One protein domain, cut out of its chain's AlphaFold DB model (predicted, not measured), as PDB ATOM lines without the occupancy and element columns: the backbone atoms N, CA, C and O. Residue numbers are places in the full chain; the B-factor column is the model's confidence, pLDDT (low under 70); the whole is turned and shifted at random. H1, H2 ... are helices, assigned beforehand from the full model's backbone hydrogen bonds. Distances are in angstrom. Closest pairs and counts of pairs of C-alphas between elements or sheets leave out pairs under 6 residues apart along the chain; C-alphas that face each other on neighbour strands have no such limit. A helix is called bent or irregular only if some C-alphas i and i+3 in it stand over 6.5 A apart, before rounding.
ATOM      1  N   TYR A  18     129.904 -18.473 185.862       67.88
ATOM      2  CA  TYR A  18     129.533 -19.228 184.662       67.88
ATOM      3  C   TYR A  18     128.027 -19.543 184.580       67.88
ATOM      4  O   TYR A  18     127.419 -19.436 183.515       67.88
ATOM      5  N   LEU A  19     127.399 -19.885 185.712       75.12
ATOM      6  CA  LEU A  19     125.967 -20.188 185.765       75.12
ATOM      7  C   LEU A  19     125.141 -18.916 185.530       75.12
ATOM      8  O   LEU A  19     124.248 -18.904 184.685       75.12
ATOM      9  N   TRP A  20     125.487 -17.822 186.215       79.38
ATOM     10  CA  TRP A  20     124.822 -16.530 186.034       79.38
ATOM     11  C   TRP A  20     125.010 -15.969 184.626       79.38
ATOM     12  O   TRP A  20     124.043 -15.485 184.046       79.38
ATOM     13  N   SER A  21     126.202 -16.089 184.032       77.25
ATOM     14  CA  SER A  21     126.404 -15.704 182.632       77.25
ATOM     15  C   SER A  21     125.575 -16.557 181.679       77.25
ATOM     16  O   SER A  21     125.011 -16.011 180.740       77.25
ATOM     17  N   GLY A  22     125.434 -17.864 181.930       77.38
ATOM     18  CA  GLY A  22     124.587 -18.745 181.123       77.38
ATOM     19  C   GLY A  22     123.101 -18.388 181.209       77.38
ATOM     20  O   GLY A  22     122.418 -18.348 180.186       77.38
ATOM     21  N   ILE A  23     122.599 -18.069 182.406       83.75
ATOM     22  CA  ILE A  23     121.212 -17.613 182.600       83.75
ATOM     23  C   ILE A  23     120.989 -16.267 181.912       83.75
ATOM     24  O   ILE A  23     120.052 -16.135 181.131       83.75
ATOM     25  N   VAL A  24     121.859 -15.282 182.153       87.25
ATOM     26  CA  VAL A  24     121.751 -13.950 181.534       87.25
ATOM     27  C   VAL A  24     121.839 -14.049 180.013       87.25
ATOM     28  O   VAL A  24     121.081 -13.379 179.317       87.25
ATOM     29  N   TYR A  25     122.704 -14.919 179.490       82.56
ATOM     30  CA  TYR A  25     122.814 -15.172 178.059       82.56
ATOM     31  C   TYR A  25     121.518 -15.760 177.486       82.56
ATOM     32  O   TYR A  25     120.987 -15.222 176.520       82.56
ATOM     33  N   ASN A  26     120.945 -16.791 178.116       82.69
ATOM     34  CA  ASN A  26     119.675 -17.375 177.669       82.69
ATOM     35  C   ASN A  26     118.514 -16.374 177.751       82.69
ATOM     36  O   ASN A  26     117.746 -16.252 176.801       82.69
ATOM     37  N   VAL A  27     118.410 -15.608 178.843       88.31
ATOM     38  CA  VAL A  27     117.388 -14.559 178.983       88.31
ATOM     39  C   VAL A  27     117.559 -13.501 177.893       88.31
ATOM     40  O   VAL A  27     116.596 -13.184 177.200       88.31
ATOM     41  N   SER A  28     118.782 -13.019 177.666       86.88
ATOM     42  CA  SER A  28     119.085 -12.053 176.604       86.88
ATOM     43  C   SER A  28     118.682 -12.573 175.218       86.88
ATOM     44  O   SER A  28     118.009 -11.869 174.463       86.88
ATOM     45  N   VAL A  29     118.991 -13.838 174.906       81.75
ATOM     46  CA  VAL A  29     118.592 -14.481 173.643       81.75
ATOM     47  C   VAL A  29     117.069 -14.577 173.522       81.75
ATOM     48  O   VAL A  29     116.523 -14.238 172.472       81.75
ATOM     49  N   THR A  30     116.355 -14.966 174.582       83.50
ATOM     50  CA  THR A  30     114.880 -15.035 174.551       83.50
ATOM     51  C   THR A  30     114.229 -13.664 174.375       83.50
ATOM     52  O   THR A  30     113.304 -13.534 173.574       83.50
ATOM     53  N   VAL A  31     114.738 -12.626 175.048       88.94
ATOM     54  CA  VAL A  31     114.250 -11.245 174.914       88.94
ATOM     55  C   VAL A  31     114.516 -10.710 173.507       88.94
ATOM     56  O   VAL A  31     113.630 -10.102 172.911       88.94
ATOM     57  N   SER A  32     115.696 -10.985 172.950       82.69
ATOM     58  CA  SER A  32     116.060 -10.602 171.582       82.69
ATOM     59  C   SER A  32     115.176 -11.290 170.534       82.69
ATOM     60  O   SER A  32     114.652 -10.646 169.627       82.69
ATOM     61  N   LEU A  33     114.913 -12.593 170.679       78.69
ATOM     62  CA  LEU A  33     114.004 -13.311 169.779       78.69
ATOM     63  C   LEU A  33     112.553 -12.828 169.911       78.69
ATOM     64  O   LEU A  33     111.836 -12.766 168.909       78.69
ATOM     65  N   TYR A  34     112.130 -12.456 171.121       85.19
ATOM     66  CA  TYR A  34     110.807 -11.897 171.377       85.19
ATOM     67  C   TYR A  34     110.632 -10.509 170.751       85.19
ATOM     68  O   TYR A  34     109.637 -10.279 170.062       85.19
ATOM     69  N   SER A  35     111.599  -9.599 170.920       83.56
ATOM     70  CA  SER A  35     111.534  -8.262 170.317       83.56
ATOM     71  C   SER A  35     111.529  -8.337 168.791       83.56
ATOM     72  O   SER A  35     110.743  -7.647 168.145       83.56
ATOM     73  N   LEU A  36     112.317  -9.246 168.213       78.88
ATOM     74  CA  LEU A  36     112.343  -9.501 166.777       78.88
ATOM     75  C   LEU A  36     110.997 -10.055 166.261       78.88
ATOM     76  O   LEU A  36     110.536  -9.681 165.182       78.88
ATOM     77  N   GLY A  37     110.344 -10.926 167.037       80.50
ATOM     78  CA  GLY A  37     109.002 -11.433 166.742       80.50
ATOM     79  C   GLY A  37     107.921 -10.353 166.829       80.50
ATOM     80  O   GLY A  37     107.082 -10.251 165.938       80.50
ATOM     81  N   MET A  38     107.965  -9.505 167.857       81.00
ATOM     82  CA  MET A  38     107.040  -8.376 168.007       81.00
ATOM     83  C   MET A  38     107.212  -7.338 166.897       81.00
ATOM     84  O   MET A  38     106.224  -6.895 166.313       81.00
ATOM     85  N   PHE A  39     108.460  -7.009 166.553       79.94
ATOM     86  CA  PHE A  39     108.778  -6.157 165.410       79.94
ATOM     87  C   PHE A  39     108.173  -6.718 164.120       79.94
ATOM     88  O   PHE A  39     107.522  -5.990 163.375       79.94
ATOM     89  N   TRP A  40     108.314  -8.027 163.890       75.25
ATOM     90  CA  TRP A  40     107.711  -8.692 162.741       75.25
ATOM     91  C   TRP A  40     106.184  -8.558 162.723       75.25
ATOM     92  O   TRP A  40     105.620  -8.172 161.704       75.25
ATOM     93  N   VAL A  41     105.505  -8.842 163.837       80.62
ATOM     94  CA  VAL A  41     104.035  -8.784 163.913       80.62
ATOM     95  C   VAL A  41     103.517  -7.390 163.568       80.62
ATOM     96  O   VAL A  41     102.601  -7.275 162.752       80.62
ATOM     97  N   ILE A  42     104.131  -6.348 164.129       80.50
ATOM     98  CA  ILE A  42     103.724  -4.957 163.902       80.50
ATOM     99  C   ILE A  42     104.010  -4.547 162.450       80.50
ATOM    100  O   ILE A  42     103.120  -4.067 161.755       80.50
ATOM    101  N   MET A  43     105.222  -4.812 161.962       69.62
ATOM    102  CA  MET A  43     105.690  -4.336 160.657       69.62
ATOM    103  C   MET A  43     105.146  -5.160 159.475       69.62
ATOM    104  O   MET A  43     105.154  -4.708 158.330       69.62
ATOM    105  N   SER A  44     104.656  -6.380 159.728       71.38
ATOM    106  CA  SER A  44     104.230  -7.315 158.680       71.38
ATOM    107  C   SER A  44     103.085  -6.795 157.821       71.38
ATOM    108  O   SER A  44     103.070  -7.095 156.631       71.38
ATOM    109  N   LYS A  45     102.140  -6.043 158.403       67.62
ATOM    110  CA  LYS A  45     100.966  -5.499 157.701       67.62
ATOM    111  C   LYS A  45     101.328  -4.275 156.866       67.62
ATOM    112  O   LYS A  45     100.932  -4.201 155.707       67.62
ATOM    113  N   ASP A  46     102.142  -3.385 157.420       63.56
ATOM    114  CA  ASP A  46     102.499  -2.127 156.764       63.56
ATOM    115  C   ASP A  46     103.520  -2.330 155.636       63.56
ATOM    116  O   ASP A  46     103.505  -1.609 154.639       63.56
ATOM    117  N   LEU A  47     104.370  -3.360 155.737       65.25
ATOM    118  CA  LEU A  47     105.379  -3.662 154.718       65.25
ATOM    119  C   LEU A  47     104.959  -4.729 153.707       65.25
ATOM    120  O   LEU A  47     105.758  -5.002 152.815       65.25
ATOM    121  N   GLN A  48     103.749  -5.310 153.774       65.44
ATOM    122  CA  GLN A  48     103.255  -6.262 152.757       65.44
ATOM    123  C   GLN A  48     103.585  -5.876 151.299       65.44
ATOM    124  O   GLN A  48     104.071  -6.753 150.576       65.44
ATOM    125  N   PRO A  49     103.421  -4.609 150.855       64.25
ATOM    126  CA  PRO A  49     103.756  -4.216 149.482       64.25
ATOM    127  C   PRO A  49     105.258  -4.289 149.153       64.25
ATOM    128  O   PRO A  49     105.618  -4.466 147.994       64.25
ATOM    129  N   PHE A  50     106.142  -4.223 150.151       64.31
ATOM    130  CA  PHE A  50     107.599  -4.214 149.984       64.31
ATOM    131  C   PHE A  50     108.262  -5.576 150.205       64.31
ATOM    132  O   PHE A  50     109.489  -5.633 150.319       64.31
ATOM    133  N   ARG A  51     107.481  -6.666 150.280       66.00
ATOM    134  CA  ARG A  51     107.974  -8.035 150.526       66.00
ATOM    135  C   ARG A  51     108.895  -8.076 151.759       66.00
ATOM    136  O   ARG A  51     110.105  -8.266 151.632       66.00
ATOM    137  N   PRO A  52     108.352  -7.925 152.977       66.56
ATOM    138  CA  PRO A  52     109.172  -7.896 154.184       66.56
ATOM    139  C   PRO A  52     109.708  -9.287 154.530       66.56
ATOM    140  O   PRO A  52     110.766  -9.406 155.141       66.56
ATOM    141  N   VAL A  53     108.998 -10.343 154.105       69.56
ATOM    142  CA  VAL A  53     109.309 -11.740 154.449       69.56
ATOM    143  C   VAL A  53     110.678 -12.149 153.921       69.56
ATOM    144  O   VAL A  53     111.492 -12.580 154.733       69.56
ATOM    145  N   PRO A  54     111.009 -11.976 152.626       72.88
ATOM    146  CA  PRO A  54     112.313 -12.392 152.120       72.88
ATOM    147  C   PRO A  54     113.465 -11.555 152.691       72.88
ATOM    148  O   PRO A  54     114.537 -12.101 152.941       72.88
ATOM    149  N   LYS A  55     113.242 -10.257 152.950       78.88
ATOM    150  CA  LYS A  55     114.244  -9.326 153.503       78.88
ATOM    151  C   LYS A  55     114.629  -9.694 154.932       78.88
ATOM    152  O   LYS A  55     115.804  -9.864 155.244       78.88
ATOM    153  N   PHE A  56     113.627  -9.885 155.784       78.50
ATOM    154  CA  PHE A  56     113.832 -10.279 157.171       78.50
ATOM    155  C   PHE A  56     114.358 -11.713 157.291       78.50
ATOM    156  O   PHE A  56     115.245 -11.987 158.097       78.50
ATOM    157  N   LEU A  57     113.845 -12.626 156.458       79.06
ATOM    158  CA  LEU A  57     114.317 -14.003 156.411       79.06
ATOM    159  C   LEU A  57     115.786 -14.061 155.998       79.06
ATOM    160  O   LEU A  57     116.523 -14.791 156.639       79.06
ATOM    161  N   CYS A  58     116.243 -13.270 155.021       82.06
ATOM    162  CA  CYS A  58     117.655 -13.242 154.621       82.06
ATOM    163  C   CYS A  58     118.598 -12.900 155.781       82.06
ATOM    164  O   CYS A  58     119.546 -13.642 156.034       82.06
ATOM    165  N   VAL A  59     118.310 -11.828 156.524       80.00
ATOM    166  CA  VAL A  59     119.135 -11.422 157.675       80.00
ATOM    167  C   VAL A  59     119.075 -12.475 158.783       80.00
ATOM    168  O   VAL A  59     120.099 -12.871 159.340       80.00
ATOM    169  N   LYS A  60     117.872 -12.978 159.083       82.44
ATOM    170  CA  LYS A  60     117.677 -13.985 160.127       82.44
ATOM    171  C   LYS A  60     118.343 -15.318 159.786       82.44
ATOM    172  O   LYS A  60     118.867 -15.970 160.683       82.44
ATOM    173  N   LEU A  61     118.334 -15.719 158.515       80.19
ATOM    174  CA  LEU A  61     118.925 -16.971 158.053       80.19
ATOM    175  C   LEU A  61     120.442 -16.946 158.246       80.19
ATOM    176  O   LEU A  61     120.966 -17.928 158.750       80.19
ATOM    177  N   ILE A  62     121.130 -15.833 157.959       84.62
ATOM    178  CA  ILE A  62     122.579 -15.719 158.212       84.62
ATOM    179  C   ILE A  62     122.898 -15.961 159.691       84.62
ATOM    180  O   ILE A  62     123.767 -16.765 160.014       84.62
ATOM    181  N   ILE A  63     122.179 -15.281 160.590       83.75
ATOM    182  CA  ILE A  63     122.394 -15.396 162.041       83.75
ATOM    183  C   ILE A  63     122.079 -16.818 162.525       83.75
ATOM    184  O   ILE A  63     122.755 -17.359 163.396       83.75
ATOM    185  N   PHE A  64     121.044 -17.441 161.963       82.56
ATOM    186  CA  PHE A  64     120.662 -18.802 162.315       82.56
ATOM    187  C   PHE A  64     121.665 -19.832 161.787       82.56
ATOM    188  O   PHE A  64     122.029 -20.749 162.516       82.56
ATOM    189  N   ALA A  65     122.138 -19.671 160.552       83.56
ATOM    190  CA  ALA A  65     123.148 -20.531 159.949       83.56
ATOM    191  C   ALA A  65     124.455 -20.475 160.746       83.56
ATOM    192  O   ALA A  65     124.943 -21.525 161.159       83.56
ATOM    193  N   SER A  66     124.950 -19.276 161.081       84.00
ATOM    194  CA  SER A  66     126.175 -19.126 161.880       84.00
ATOM    195  C   SER A  66     126.040 -19.695 163.293       84.00
ATOM    196  O   SER A  66     126.987 -20.291 163.811       84.00
ATOM    197  N   TYR A  67     124.852 -19.596 163.896       83.38
ATOM    198  CA  TYR A  67     124.556 -20.241 165.174       83.38
ATOM    199  C   TYR A  67     124.572 -21.775 165.079       83.38
ATOM    200  O   TYR A  67     125.226 -22.425 165.892       83.38
ATOM    201  N   TRP A  68     123.890 -22.366 164.091       83.69
ATOM    202  CA  TRP A  68     123.853 -23.826 163.920       83.69
ATOM    203  C   TRP A  68     125.203 -24.413 163.526       83.69
ATOM    204  O   TRP A  68     125.527 -25.511 163.969       83.69
ATOM    205  N   GLN A  69     126.005 -23.682 162.752       83.31
ATOM    206  CA  GLN A  69     127.385 -24.053 162.449       83.31
ATOM    207  C   GLN A  69     128.232 -24.109 163.719       83.31
ATOM    208  O   GLN A  69     128.862 -25.131 163.982       83.31
ATOM    209  N   GLY A  70     128.198 -23.054 164.539       81.88
ATOM    210  CA  GLY A  70     128.923 -23.027 165.811       81.88
ATOM    211  C   GLY A  70     128.440 -24.109 166.781       81.88
ATOM    212  O   GLY A  70     129.246 -24.788 167.412       81.88
ATOM    213  N   PHE A  71     127.128 -24.345 166.844       83.25
ATOM    214  CA  PHE A  71     126.548 -25.417 167.652       83.25
ATOM    215  C   PHE A  71     126.996 -26.805 167.175       83.25
ATOM    216  O   PHE A  71     127.460 -27.610 167.983       83.25
ATOM    217  N   PHE A  72     126.928 -27.085 165.871       83.38
ATOM    218  CA  PHE A  72     127.354 -28.366 165.309       83.38
ATOM    219  C   PHE A  72     128.852 -28.609 165.521       83.38
ATOM    220  O   PHE A  72     129.237 -29.705 165.921       83.38
ATOM    221  N   LEU A  73     129.688 -27.583 165.343       83.31
ATOM    222  CA  LEU A  73     131.125 -27.673 165.600       83.31
ATOM    223  C   LEU A  73     131.433 -27.879 167.085       83.31
ATOM    224  O   LEU A  73     132.296 -28.691 167.405       83.31
ATOM    225  N   SER A  74     130.682 -27.250 167.994       78.75
ATOM    226  CA  SER A  74     130.827 -27.500 169.436       78.75
ATOM    227  C   SER A  74     130.494 -28.950 169.818       78.75
ATOM    228  O   SER A  74     131.178 -29.546 170.649       78.75
ATOM    229  N   ILE A  75     129.500 -29.561 169.156       82.12
ATOM    230  CA  ILE A  75     129.185 -30.989 169.313       82.12
ATOM    231  C   ILE A  75     130.301 -31.855 168.718       82.12
ATOM    232  O   ILE A  75     130.652 -32.878 169.298       82.12
ATOM    233  N   LEU A  76     130.872 -31.458 167.581       77.88
ATOM    234  CA  LEU A  76     131.935 -32.200 166.901       77.88
ATOM    235  C   LEU A  76     133.243 -32.222 167.712       77.88
ATOM    236  O   LEU A  76     133.898 -33.264 167.782       77.88
ATOM    237  N   VAL A  77     133.573 -31.107 168.375       78.94
ATOM    238  CA  VAL A  77     134.649 -31.015 169.379       78.94
ATOM    239  C   VAL A  77     134.342 -31.928 170.565       78.94
ATOM    240  O   VAL A  77     135.192 -32.716 170.969       78.94
ATOM    241  N   TRP A  78     133.115 -31.881 171.091       75.75
ATOM    242  CA  TRP A  78     132.707 -32.727 172.217       75.75
ATOM    243  C   TRP A  78     132.759 -34.230 171.896       75.75
ATOM    244  O   TRP A  78     133.100 -35.034 172.760       75.75
ATOM    245  N   LEU A  79     132.469 -34.613 170.648       78.94
ATOM    246  CA  LEU A  79     132.571 -35.988 170.150       78.94
ATOM    247  C   LEU A  79     134.017 -36.446 169.886       78.94
ATOM    248  O   LEU A  79     134.214 -37.607 169.530       78.94
ATOM    249  N   GLY A  80     135.018 -35.569 170.032       69.75
ATOM    250  CA  GLY A  80     136.427 -35.895 169.782       69.75
ATOM    251  C   GLY A  80     136.738 -36.200 168.313       69.75
ATOM    252  O   GLY A  80     137.705 -36.890 168.010       69.75
ATOM    253  N   ALA A  81     135.897 -35.732 167.383       66.62
ATOM    254  CA  ALA A  81     136.065 -35.987 165.952       66.62
ATOM    255  C   ALA A  81     137.091 -35.048 165.286       66.62
ATOM    256  O   ALA A  81     137.443 -35.249 164.123       66.62
ATOM    257  N   ILE A  82     137.570 -34.031 166.010       61.75
ATOM    258  CA  ILE A  82     138.631 -33.127 165.566       61.75
ATOM    259  C   ILE A  82     139.960 -33.647 166.139       61.75
ATOM    260  O   ILE A  82     140.053 -33.802 167.353       61.75
ATOM    261  N   PRO A  83     140.965 -33.957 165.301       59.22
ATOM    262  CA  PRO A  83     142.222 -34.533 165.765       59.22
ATOM    263  C   PRO A  83     142.975 -33.553 166.675       59.22
ATOM    264  O   PRO A  83     143.287 -32.437 166.265       59.22
ATOM    265  N   ASP A  84     143.307 -34.009 167.885       57.44
ATOM    266  CA  ASP A  84     144.089 -33.275 168.898       57.44
ATOM    267  C   ASP A  84     145.569 -33.069 168.503       57.44
ATOM    268  O   ASP A  84     146.333 -32.436 169.230       57.44
ATOM    269  N   ASP A  85     145.990 -33.614 167.360       52.09
ATOM    270  CA  ASP A  85     147.396 -33.815 166.994       52.09
ATOM    271  C   ASP A  85     147.881 -32.815 165.927       52.09
ATOM    272  O   ASP A  85     148.489 -33.182 164.920       52.09
ATOM    273  N   VAL A  86     147.564 -31.526 166.113       57.00
ATOM    274  CA  VAL A  86     148.128 -30.436 165.299       57.00
ATOM    275  C   VAL A  86     148.917 -29.489 166.199       57.00
ATOM    276  O   VAL A  86     148.362 -28.763 167.024       57.00
ATOM    277  N   GLU A  87     150.237 -29.511 166.038       46.53
ATOM    278  CA  GLU A  87     151.206 -28.763 166.841       46.53
ATOM    279  C   GLU A  87     150.880 -27.250 166.839       46.53
ATOM    280  O   GLU A  87     151.052 -26.554 165.839       46.53
ATOM    281  N   GLY A  88     150.357 -26.737 167.964       59.78
ATOM    282  CA  GLY A  88     150.093 -25.307 168.189       59.78
ATOM    283  C   GLY A  88     148.633 -24.829 168.106       59.78
ATOM    284  O   GLY A  88     148.394 -23.651 168.377       59.78
ATOM    285  N   TYR A  89     147.655 -25.690 167.796       60.09
ATOM    286  CA  TYR A  89     146.227 -25.324 167.779       60.09
ATOM    287  C   TYR A  89     145.439 -26.027 168.890       60.09
ATOM    288  O   TYR A  89     145.503 -27.243 169.035       60.09
ATOM    289  N   THR A  90     144.655 -25.270 169.666       72.38
ATOM    290  CA  THR A  90     143.633 -25.862 170.542       72.38
ATOM    291  C   THR A  90     142.434 -26.316 169.696       72.38
ATOM    292  O   THR A  90     142.128 -25.666 168.689       72.38
ATOM    293  N   PRO A  91     141.718 -27.385 170.090       71.00
ATOM    294  CA  PRO A  91     140.545 -27.872 169.359       71.00
ATOM    295  C   PRO A  91     139.466 -26.791 169.195       71.00
ATOM    296  O   PRO A  91     138.828 -26.711 168.147       71.00
ATOM    297  N   ASP A  92     139.337 -25.889 170.172       71.88
ATOM    298  CA  ASP A  92     138.429 -24.738 170.104       71.88
ATOM    299  C   ASP A  92     138.841 -23.718 169.029       71.88
ATOM    300  O   ASP A  92     137.993 -23.209 168.296       71.88
ATOM    301  N   ASN A  93     140.143 -23.436 168.894       78.25
ATOM    302  CA  ASN A  93     140.650 -22.514 167.873       78.25
ATOM    303  C   ASN A  93     140.500 -23.113 166.470       78.25
ATOM    304  O   ASN A  93     140.198 -22.391 165.521       78.25
ATOM    305  N   LEU A  94     140.686 -24.429 166.337       78.75
ATOM    306  CA  LEU A  94     140.479 -25.136 165.075       78.75
ATOM    307  C   LEU A  94     138.991 -25.174 164.695       78.75
ATOM    308  O   LEU A  94     138.651 -24.927 163.539       78.75
ATOM    309  N   ALA A  95     138.095 -25.401 165.660       81.06
ATOM    310  CA  ALA A  95     136.653 -25.324 165.442       81.06
ATOM    311  C   ALA A  95     136.212 -23.916 165.012       81.06
ATOM    312  O   ALA A  95     135.463 -23.787 164.046       81.06
ATOM    313  N   ALA A  96     136.728 -22.866 165.657       80.62
ATOM    314  CA  ALA A  96     136.463 -21.484 165.259       80.62
ATOM    315  C   ALA A  96     136.964 -21.192 163.833       80.62
ATOM    316  O   ALA A  96     136.220 -20.655 163.019       80.62
ATOM    317  N   ALA A  97     138.176 -21.632 163.481       83.38
ATOM    318  CA  ALA A  97     138.722 -21.450 162.136       83.38
ATOM    319  C   ALA A  97     137.905 -22.186 161.056       83.38
ATOM    320  O   ALA A  97     137.701 -21.659 159.961       83.38
ATOM    321  N   ILE A  98     137.404 -23.391 161.354       85.19
ATOM    322  CA  ILE A  98     136.515 -24.139 160.452       85.19
ATOM    323  C   ILE A  98     135.168 -23.422 160.310       85.19
ATOM    324  O   ILE A  98     134.637 -23.344 159.202       85.19
ATOM    325  N   GLN A  99     134.626 -22.869 161.400       86.50
ATOM    326  CA  GLN A  99     133.406 -22.065 161.361       86.50
ATOM    327  C   GLN A  99     133.584 -20.838 160.461       86.50
ATOM    328  O   GLN A  99     132.759 -20.600 159.581       86.50
ATOM    329  N   ASP A 100     134.687 -20.109 160.622       86.88
ATOM    330  CA  ASP A 100     135.004 -18.931 159.816       86.88
ATOM    331  C   ASP A 100     135.184 -19.294 158.333       86.88
ATOM    332  O   ASP A 100     134.701 -18.582 157.448       86.88
ATOM    333  N   ALA A 101     135.808 -20.440 158.038       88.25
ATOM    334  CA  ALA A 101     135.954 -20.946 156.675       88.25
ATOM    335  C   ALA A 101     134.603 -21.334 156.042       88.25
ATOM    336  O   ALA A 101     134.356 -21.013 154.876       88.25
ATOM    337  N   LEU A 102     133.708 -21.977 156.801       85.69
ATOM    338  CA  LEU A 102     132.351 -22.304 156.349       85.69
ATOM    339  C   LEU A 102     131.528 -21.038 156.086       85.69
ATOM    340  O   LEU A 102     130.878 -20.936 155.044       85.69
ATOM    341  N   ILE A 103     131.637 -20.032 156.958       88.06
ATOM    342  CA  ILE A 103     131.000 -18.727 156.755       88.06
ATOM    343  C   ILE A 103     131.519 -18.074 155.467       88.06
ATOM    344  O   ILE A 103     130.719 -17.593 154.667       88.06
ATOM    345  N   CYS A 104     132.830 -18.104 155.206       89.19
ATOM    346  CA  CYS A 104     133.402 -17.551 153.973       89.19
ATOM    347  C   CYS A 104     132.819 -18.187 152.697       89.19
ATOM    348  O   CYS A 104     132.632 -17.489 151.701       89.19
ATOM    349  N   ILE A 105     132.516 -19.489 152.719       89.19
ATOM    350  CA  ILE A 105     131.943 -20.214 151.572       89.19
ATOM    351  C   ILE A 105     130.446 -19.925 151.404       89.19
ATOM    352  O   ILE A 105     129.948 -19.869 150.279       89.19
ATOM    353  N   GLU A 106     129.720 -19.721 152.500       87.06
ATOM    354  CA  GLU A 106     128.275 -19.480 152.468       87.06
ATOM    355  C   GLU A 106     127.906 -18.011 152.212       87.06
ATOM    356  O   GLU A 106     126.862 -17.726 151.617       87.06
ATOM    357  N   MET A 107     128.773 -17.064 152.585       87.81
ATOM    358  CA  MET A 107     128.568 -15.623 152.373       87.81
ATOM    359  C   MET A 107     128.233 -15.234 150.918       87.81
ATOM    360  O   MET A 107     127.310 -14.439 150.724       87.81
ATOM    361  N   PRO A 108     128.871 -15.798 149.872       90.44
ATOM    362  CA  PRO A 108     128.476 -15.572 148.481       90.44
ATOM    363  C   PRO A 108     127.031 -15.986 148.162       90.44
ATOM    364  O   PRO A 108     126.331 -15.282 147.435       90.44
ATOM    365  N   ILE A 109     126.556 -17.101 148.726       88.31
ATOM    366  CA  ILE A 109     125.175 -17.577 148.535       88.31
ATOM    367  C   ILE A 109     124.207 -16.594 149.198       88.31
ATOM    368  O   ILE A 109     123.199 -16.200 148.602       88.31
ATOM    369  N   PHE A 110     124.547 -16.132 150.402       86.31
ATOM    370  CA  PHE A 110     123.776 -15.106 151.091       86.31
ATOM    371  C   PHE A 110     123.773 -13.770 150.357       86.31
ATOM    372  O   PHE A 110     122.731 -13.121 150.334       86.31
ATOM    373  N   ALA A 111     124.870 -13.374 149.712       87.38
ATOM    374  CA  ALA A 111     124.925 -12.159 148.904       87.38
ATOM    375  C   ALA A 111     123.951 -12.221 147.714       87.38
ATOM    376  O   ALA A 111     123.228 -11.258 147.455       87.38
ATOM    377  N   ILE A 112     123.853 -13.372 147.040       87.62
ATOM    378  CA  ILE A 112     122.871 -13.589 145.963       87.62
ATOM    379  C   ILE A 112     121.439 -13.526 146.518       87.62
ATOM    380  O   ILE A 112     120.571 -12.875 145.933       87.62
ATOM    381  N   ALA A 113     121.189 -14.150 147.672       85.19
ATOM    382  CA  ALA A 113     119.889 -14.081 148.338       85.19
ATOM    383  C   ALA A 113     119.523 -12.641 148.751       85.19
ATOM    384  O   ALA A 113     118.381 -12.222 148.563       85.19
ATOM    385  N   HIS A 114     120.494 -11.858 149.232       84.81
ATOM    386  CA  HIS A 114     120.316 -10.446 149.575       84.81
ATOM    387  C   HIS A 114     120.034  -9.597 148.341       84.81
ATOM    388  O   HIS A 114     119.163  -8.737 148.405       84.81
ATOM    389  N   TRP A 115     120.680  -9.866 147.206       83.06
ATOM    390  CA  TRP A 115     120.338  -9.190 145.954       83.06
ATOM    391  C   TRP A 115     118.867  -9.445 145.589       83.06
ATOM    392  O   TRP A 115     118.125  -8.506 145.300       83.06
ATOM    393  N   TYR A 116     118.397 -10.692 145.672       81.38
ATOM    394  CA  TYR A 116     116.997 -11.001 145.370       81.38
ATOM    395  C   TYR A 116     116.014 -10.384 146.380       81.38
ATOM    396  O   TYR A 116     114.958  -9.880 145.993       81.38
ATOM    397  N   ALA A 117     116.348 -10.411 147.672       80.19
ATOM    398  CA  ALA A 117     115.495  -9.878 148.727       80.19
ATOM    399  C   ALA A 117     115.440  -8.341 148.726       80.19
ATOM    400  O   ALA A 117     114.376  -7.771 148.958       80.19
ATOM    401  N   PHE A 118     116.553  -7.669 148.428       76.00
ATOM    402  CA  PHE A 118     116.674  -6.211 148.351       76.00
ATOM    403  C   PHE A 118     116.678  -5.735 146.896       76.00
ATOM    404  O   PHE A 118     117.615  -5.093 146.421       76.00
ATOM    405  N   SER A 119     115.604  -6.044 146.167       76.19
ATOM    406  CA  SER A 119     115.461  -5.578 144.790       76.19
ATOM    407  C   SER A 119     115.164  -4.071 144.745       76.19
ATOM    408  O   SER A 119     114.261  -3.576 145.419       76.19
ATOM    409  N   TRP A 120     115.906  -3.327 143.917       68.81
ATOM    410  CA  TRP A 120     115.685  -1.886 143.714       68.81
ATOM    411  C   TRP A 120     114.335  -1.584 143.048       68.81
ATOM    412  O   TRP A 120     113.795  -0.491 143.197       68.81
ATOM    413  N   HIS A 121     113.771  -2.561 142.333       64.75
ATOM    414  CA  HIS A 121     112.482  -2.449 141.659       64.75
ATOM    415  C   HIS A 121     111.315  -2.207 142.619       64.75
ATOM    416  O   HIS A 121     110.320  -1.627 142.202       64.75
ATOM    417  N   ASP A 122     111.440  -2.622 143.882       64.38
ATOM    418  CA  ASP A 122     110.400  -2.387 144.889       64.38
ATOM    419  C   ASP A 122     110.395  -0.928 145.387       64.38
ATOM    420  O   ASP A 122     109.409  -0.486 145.969       64.38
ATOM    421  N   TYR A 123     111.481  -0.180 145.155       64.00
ATOM    422  CA  TYR A 123     111.659   1.206 145.611       64.00
ATOM    423  C   TYR A 123     111.614   2.235 144.476       64.00
ATOM    424  O   TYR A 123     111.507   3.431 144.727       64.00
TER     425      TYR A 123
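What this domain is: This is residues 18 to 123 of the 507 residues of an uncharacterized protein of Marssonina coronariae (UniProt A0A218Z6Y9). What shape does the chain trace? Three long helices make a flat, loose zigzag: H2 and the bent H3 fold together as a helical hairpin, while H1 splays away from H2 in a narrow V joined at the tight link. Residues 18 to 35 of H1 stand free. How is it made up? The 106 printed residues hold three named helices, H1, H2, H3 in that order, and no named strand, and the class is all helix; the radius of gyration of the C-alphas is 18.3 A and the spans are 55 by 36 by 18 A.

How they stand to each other: How does H1, residues 18 to 46, stand to H2, residues 52 to 78? They are close but not clearly touching, opposite ways at a shallow tilt of 21 degrees; the closest C-alphas, of Ser 44 and Pro 52, are 6.7 A apart. What does H3, residues 91 to 117, do? By its hydrogen bonds it was assigned as one helix, but it is bent, with C-alphas 105 and 108 6.6 A apart; its arms H3a, residues 91 to 105, and H3b, residues 108 to 117, stand at a steep tilt of 48 degrees. Where do the arms meet H2? H2 and H3a, a hairpin, touch through residues 66 to 77 of H2 alone, opposite ways at a shallow tilt of 30 degrees, the closest C-alphas being those of Leu 73 and Ala 95, 6.0 A. H3b touches residues 54 to 62 of H2 alone, opposite ways at a shallow tilt of 23 degrees, closest at the C-alphas of Lys 55 and Ala 117, 5.0 A; H1 is apart from both arms. Are the helix backbones in order? Every O i to N i+4 pair is within hydrogen-bond range in H2, H3a and H3b, and 23 of 25 are in H1.

Where its parts are: Where do the helices run? H1 goes 42.4 A from C-alpha 18 at (129.533, -19.228, 184.662), H2 38.7 A, H3a 21.2 A and H3b 14.2 A to C-alpha 117 at (115.495, -9.878, 148.727). Are they straight? H1 is only just irregular, with C-alphas 42 and 45 6.8 A apart, and H2 has a kink of 28 degrees near residue 60.

The domain as a whole: How far does it reach? The two C-alphas farthest apart, of Asp 46 and Glu 87, are 56.4 A apart. How are the links? The printed part has no cut; H1 to H2 is a tight link and H2 to H3, residues 79 to 90, a long one. Where is confidence low? Of the printed part, with mean pLDDT 77.6, residues 18, 43, 45 to 53, 80 to 89 and 120 to 123 are under 70.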